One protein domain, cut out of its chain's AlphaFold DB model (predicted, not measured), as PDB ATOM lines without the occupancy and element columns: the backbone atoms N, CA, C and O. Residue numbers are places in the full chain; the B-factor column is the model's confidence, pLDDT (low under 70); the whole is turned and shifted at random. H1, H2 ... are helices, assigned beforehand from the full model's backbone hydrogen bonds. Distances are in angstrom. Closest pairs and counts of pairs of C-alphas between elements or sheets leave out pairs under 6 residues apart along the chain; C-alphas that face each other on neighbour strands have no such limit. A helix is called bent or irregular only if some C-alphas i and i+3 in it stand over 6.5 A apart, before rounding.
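This is residues 2 to 42 of the 82 residues of the protein "Chorismate-binding protein" of Vibrionaceae bacterium (UniProt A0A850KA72). Two helices meet at their ends in an L: a short helix H1 makes the foot, and a long helix H2 makes the stem, most of which sticks out alone. H2 makes the longest axis, and residues 20 to 42, of which 20 to 41 belong to H2, stand free. The printed part has 41 residues, with two named helices in the order H1, H2 and no named strand; the class is all helix. The whole is extended, with a radius of gyration of the C-alphas of 15.1 A, and the C-alphas span 44 by 18 by 7 A.

H1 takes residues 2 to 9 and measures 10.4 A from first to last C-alpha; C-alpha 2 is at (-67.859, -27.436, -43.569). H2 takes residues 12 to 41, beginning with C-alpha 12 at (-78.812, -20.015, -55.636) and ending with C-alpha 41 at (-95.031, -33.501, -18.947), 42.3 A away. H2 is irregular, but only just: C-alphas 13 and 16 are 6.8 A apart.

H1 and H2 touch only at the corner by their link, with 4 pairs of C-alphas within 8 A. The closest C-alphas are those of Ala 9 and Ser 15, 5.1 A apart. H2 touches H1 with residues 14 to 18 alone. Their lines are about perpendicular, only just, at 73 degrees. In H1 every O i to N i+4 pair is within hydrogen-bond range; in H2, 21 of 26 are.

The two C-alphas farthest apart are those of Lys 11 and Val 42, at 44.3 A. The printed part has no cut, and the link from H1 to H2, residues 10 and 11, is tight. The mean pLDDT of the printed part is 90.5, with 79 for H1 and 94 for H2; no printed residue is under 70.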
ATOM      1  N   LEU A   2     -67.105 -28.705 -43.531       70.44
ATOM      2  CA  LEU A   2     -67.859 -27.436 -43.569       70.44
ATOM      3  C   LEU A   2     -67.666 -26.617 -44.865       70.44
ATOM      4  O   LEU A   2     -68.654 -26.296 -45.519       70.44
ATOM      5  N   LYS A   3     -66.416 -26.383 -45.306       73.94
ATOM      6  CA  LYS A   3     -66.115 -25.567 -46.507       73.94
ATOM      7  C   LYS A   3     -66.879 -25.993 -47.773       73.94
ATOM      8  O   LYS A   3     -67.338 -25.140 -48.528       73.94
ATOM      9  N   ASN A   4     -67.053 -27.297 -47.992       79.44
ATOM     10  CA  ASN A   4     -67.741 -27.815 -49.179       79.44
ATOM     11  C   ASN A   4     -69.264 -27.630 -49.073       79.44
ATOM     12  O   ASN A   4     -69.911 -27.300 -50.064       79.44
ATOM     13  N   TRP A   5     -69.827 -27.761 -47.867       80.62
ATOM     14  CA  TRP A   5     -71.240 -27.487 -47.594       80.62
ATOM     15  C   TRP A   5     -71.583 -26.004 -47.730       80.62
ATOM     16  O   TRP A   5     -72.599 -25.671 -48.329       80.62
ATOM     17  N   GLN A   6     -70.714 -25.111 -47.254       82.44
ATOM     18  CA  GLN A   6     -70.885 -23.667 -47.436       82.44
ATOM     19  C   GLN A   6     -70.796 -23.256 -48.911       82.44
ATOM     20  O   GLN A   6     -71.598 -22.446 -49.368       82.44
ATOM     21  N   SER A   7     -69.895 -23.867 -49.689       83.50
ATOM     22  CA  SER A   7     -69.822 -23.650 -51.142       83.50
ATOM     23  C   SER A   7     -71.082 -24.128 -51.882       83.50
ATOM     24  O   SER A   7     -71.537 -23.472 -52.819       83.50
ATOM     25  N   LEU A   8     -71.678 -25.245 -51.456       80.38
ATOM     26  CA  LEU A   8     -72.936 -25.753 -52.012       80.38
ATOM     27  C   LEU A   8     -74.138 -24.892 -51.609       80.38
ATOM     28  O   LEU A   8     -74.982 -24.607 -52.455       80.38
ATOM     29  N   ALA A   9     -74.186 -24.431 -50.358       81.88
ATOM     30  CA  ALA A   9     -75.245 -23.559 -49.859       81.88
ATOM     31  C   ALA A   9     -75.247 -22.171 -50.507       81.88
ATOM     32  O   ALA A   9     -76.305 -21.571 -50.673       81.88
ATOM     33  N   ALA A  10     -74.079 -21.693 -50.942       84.06
ATOM     34  CA  ALA A  10     -73.946 -20.441 -51.677       84.06
ATOM     35  C   ALA A  10     -74.525 -20.498 -53.106       84.06
ATOM     36  O   ALA A  10     -74.704 -19.455 -53.732       84.06
ATOM     37  N   LYS A  11     -74.832 -21.687 -53.653       91.19
ATOM     38  CA  LYS A  11     -75.426 -21.815 -54.994       91.19
ATOM     39  C   LYS A  11     -76.927 -21.471 -54.941       91.19
ATOM     40  O   LYS A  11     -77.677 -22.194 -54.279       91.19
ATOM     41  N   PRO A  12     -77.416 -20.470 -55.705       84.44
ATOM     42  CA  PRO A  12     -78.812 -20.015 -55.636       84.44
ATOM     43  C   PRO A  12     -79.850 -21.118 -55.882       84.44
ATOM     44  O   PRO A  12     -80.898 -21.139 -55.248       84.44
ATOM     45  N   ARG A  13     -79.528 -22.083 -56.755       87.62
ATOM     46  CA  ARG A  13     -80.402 -23.225 -57.079       87.62
ATOM     47  C   ARG A  13     -80.604 -24.211 -55.919       87.62
ATOM     48  O   ARG A  13     -81.574 -24.955 -55.939       87.62
ATOM     49  N   VAL A  14     -79.694 -24.248 -54.943       87.50
ATOM     50  CA  VAL A  14     -79.693 -25.226 -53.834       87.50
ATOM     51  C   VAL A  14     -80.012 -24.561 -52.490       87.50
ATOM     52  O   VAL A  14     -80.541 -25.211 -51.593       87.50
ATOM     53  N   SER A  15     -79.766 -23.254 -52.365       87.25
ATOM     54  CA  SER A  15     -80.048 -22.472 -51.153       87.25
ATOM     55  C   SER A  15     -81.500 -22.619 -50.668       87.25
ATOM     56  O   SER A  15     -81.737 -22.848 -49.480       87.25
ATOM     57  N   GLY A  16     -82.473 -22.613 -51.589       88.75
ATOM     58  CA  GLY A  16     -83.884 -22.837 -51.255       88.75
ATOM     59  C   GLY A  16     -84.157 -24.216 -50.643       88.75
ATOM     60  O   GLY A  16     -84.885 -24.318 -49.660       88.75
ATOM     61  N   ALA A  17     -83.515 -25.269 -51.159       91.06
ATOM     62  CA  ALA A  17     -83.651 -26.622 -50.618       91.06
ATOM     63  C   ALA A  17     -83.054 -26.736 -49.206       91.06
ATOM     64  O   ALA A  17     -83.650 -27.357 -48.334       91.06
ATOM     65  N   ILE A  18     -81.913 -26.089 -48.952       90.12
ATOM     66  CA  ILE A  18     -81.274 -26.073 -47.625       90.12
ATOM     67  C   ILE A  18     -82.125 -25.300 -46.611       90.12
ATOM     68  O   ILE A  18     -82.297 -25.754 -45.483       90.12
ATOM     69  N   SER A  19     -82.702 -24.167 -47.019       90.00
ATOM     70  CA  SER A  19     -83.676 -23.439 -46.198       90.00
ATOM     71  C   SER A  19     -84.900 -24.307 -45.885       90.00
ATOM     72  O   SER A  19     -85.335 -24.370 -44.737       90.00
ATOM     73  N   GLY A  20     -85.390 -25.060 -46.876       94.62
ATOM     74  CA  GLY A  20     -86.460 -26.043 -46.703       94.62
ATOM     75  C   GLY A  20     -86.119 -27.110 -45.663       94.62
ATOM     76  O   GLY A  20     -86.918 -27.353 -44.767       94.62
ATOM     77  N   VAL A  21     -84.912 -27.681 -45.713       94.62
ATOM     78  CA  VAL A  21     -84.437 -28.646 -44.705       94.62
ATOM     79  C   VAL A  21     -84.415 -28.025 -43.307       94.62
ATOM     80  O   VAL A  21     -84.926 -28.630 -42.365       94.62
ATOM     81  N   ASN A  22     -83.885 -26.807 -43.157       93.44
ATOM     82  CA  ASN A  22     -83.880 -26.110 -41.867       93.44
ATOM     83  C   ASN A  22     -85.306 -25.876 -41.342       93.44
ATOM     84  O   ASN A  22     -85.573 -26.103 -40.162       93.44
ATOM     85  N   ALA A  23     -86.235 -25.480 -42.216       96.81
ATOM     86  CA  ALA A  23     -87.641 -25.303 -41.866       96.81
ATOM     87  C   ALA A  23     -88.305 -26.628 -41.456       96.81
ATOM     88  O   ALA A  23     -89.050 -26.661 -40.478       96.81
ATOM     89  N   SER A  24     -87.998 -27.731 -42.144       97.50
ATOM     90  CA  SER A  24     -88.475 -29.064 -41.768       97.50
ATOM     91  C   SER A  24     -87.983 -29.474 -40.384       97.50
ATOM     92  O   SER A  24     -88.776 -29.971 -39.592       97.50
ATOM     93  N   VAL A  25     -86.711 -29.231 -40.051       97.38
ATOM     94  CA  VAL A  25     -86.167 -29.549 -38.720       97.38
ATOM     95  C   VAL A  25     -86.882 -28.756 -37.635       97.38
ATOM     96  O   VAL A  25     -87.310 -29.340 -36.645       97.38
ATOM     97  N   VAL A  26     -87.070 -27.447 -37.821       97.19
ATOM     98  CA  VAL A  26     -87.821 -26.627 -36.855       97.19
ATOM     99  C   VAL A  26     -89.265 -27.118 -36.726       97.19
ATOM    100  O   VAL A  26     -89.771 -27.216 -35.612       97.19
ATOM    101  N   GLY A  27     -89.909 -27.495 -37.834       97.88
ATOM    102  CA  GLY A  27     -91.245 -28.096 -37.825       97.88
ATOM    103  C   GLY A  27     -91.302 -29.411 -37.041       97.88
ATOM    104  O   GLY A  27     -92.208 -29.600 -36.234       97.88
ATOM    105  N   LEU A  28     -90.307 -30.285 -37.207       97.69
ATOM    106  CA  LEU A  28     -90.186 -31.529 -36.441       97.69
ATOM    107  C   LEU A  28     -89.911 -31.268 -34.956       97.69
ATOM    108  O   LEU A  28     -90.483 -31.951 -34.111       97.69
ATOM    109  N   LEU A  29     -89.087 -30.271 -34.620       97.56
ATOM    110  CA  LEU A  29     -88.841 -29.866 -33.234       97.56
ATOM    111  C   LEU A  29     -90.100 -29.290 -32.579       97.56
ATOM    112  O   LEU A  29     -90.374 -29.604 -31.426       97.56
ATOM    113  N   LEU A  30     -90.889 -28.491 -33.303       98.00
ATOM    114  CA  LEU A  30     -92.185 -27.997 -32.830       98.00
ATOM    115  C   LEU A  30     -93.194 -29.132 -32.641       98.00
ATOM    116  O   LEU A  30     -93.888 -29.166 -31.626       98.00
ATOM    117  N   ALA A  31     -93.250 -30.076 -33.582       97.62
ATOM    118  CA  ALA A  31     -94.091 -31.259 -33.455       97.62
ATOM    119  C   ALA A  31     -93.697 -32.074 -32.213       97.62
ATOM    120  O   ALA A  31     -94.565 -32.394 -31.407       97.62
ATOM    121  N   ALA A  32     -92.395 -32.309 -32.016       97.06
ATOM    122  CA  ALA A  32     -91.847 -33.005 -30.854       97.06
ATOM    123  C   ALA A  32     -92.111 -32.263 -29.533       97.06
ATOM    124  O   ALA A  32     -92.382 -32.892 -28.507       97.06
ATOM    125  N   LEU A  33     -92.050 -30.926 -29.558       96.50
ATOM    126  CA  LEU A  33     -92.341 -30.079 -28.407       96.50
ATOM    127  C   LEU A  33     -93.790 -30.258 -27.947       96.50
ATOM    128  O   LEU A  33     -94.014 -30.388 -26.750       96.50
ATOM    129  N   TYR A  34     -94.757 -30.301 -28.868       95.62
ATOM    130  CA  TYR A  34     -96.153 -30.569 -28.518       95.62
ATOM    131  C   TYR A  34     -96.357 -32.038 -28.114       95.62
ATOM    132  O   TYR A  34     -96.836 -32.328 -27.016       95.62
ATOM    133  N   GLN A  35     -95.909 -32.967 -28.962       95.00
ATOM    134  CA  GLN A  35     -96.007 -34.408 -28.752       95.00
ATOM    135  C   GLN A  35     -94.657 -35.080 -29.054       95.00
ATOM    136  O   GLN A  35     -94.232 -35.072 -30.207       95.00
ATOM    137  N   PRO A  36     -93.991 -35.738 -28.089       93.44
ATOM    138  CA  PRO A  36     -94.510 -36.154 -26.788       93.44
ATOM    139  C   PRO A  36     -94.150 -35.214 -25.633       93.44
ATOM    140  O   PRO A  36     -94.632 -35.450 -24.531       93.44
ATOM    141  N   VAL A  37     -93.291 -34.206 -25.829       95.44
ATOM    142  CA  VAL A  37     -92.643 -33.509 -24.702       95.44
ATOM    143  C   VAL A  37     -93.661 -32.798 -23.814       95.44
ATOM    144  O   VAL A  37     -93.726 -33.085 -22.622       95.44
ATOM    145  N   PHE A  38     -94.487 -31.915 -24.379       94.69
ATOM    146  CA  PHE A  38     -95.497 -31.191 -23.609       94.69
ATOM    147  C   PHE A  38     -96.585 -32.135 -23.094       94.69
ATOM    148  O   PHE A  38     -96.882 -32.126 -21.903       94.69
ATOM    149  N   SER A  39     -97.121 -33.003 -23.957       93.12
ATOM    150  CA  SER A  39     -98.191 -33.924 -23.558       93.12
ATOM    151  C   SER A  39     -97.778 -34.961 -22.507       93.12
ATOM    152  O   SER A  39     -98.647 -35.433 -21.783       93.12
ATOM    153  N   SER A  40     -96.502 -35.349 -22.420       92.06
ATOM    154  CA  SER A  40     -96.034 -36.291 -21.386       92.06
ATOM    155  C   SER A  40     -95.691 -35.588 -20.075       92.06
ATOM    156  O   SER A  40     -95.694 -36.224 -19.028       92.06
ATOM    157  N   ALA A  41     -95.366 -34.293 -20.126       91.19
ATOM    158  CA  ALA A  41     -95.031 -33.501 -18.947       91.19
ATOM    159  C   ALA A  41     -96.264 -32.882 -18.270       91.19
ATOM    160  O   ALA A  41     -96.239 -32.646 -17.067       91.19
ATOM    161  N   VAL A  42     -97.321 -32.595 -19.035       92.38
ATOM    162  CA  VAL A  42     -98.543 -31.939 -18.559       92.38
ATOM    163  C   VAL A  42     -99.720 -32.889 -18.732       92.38
ATOM    164  O   VAL A  42    -100.331 -32.948 -19.798       92.38
TER     165      VAL A  42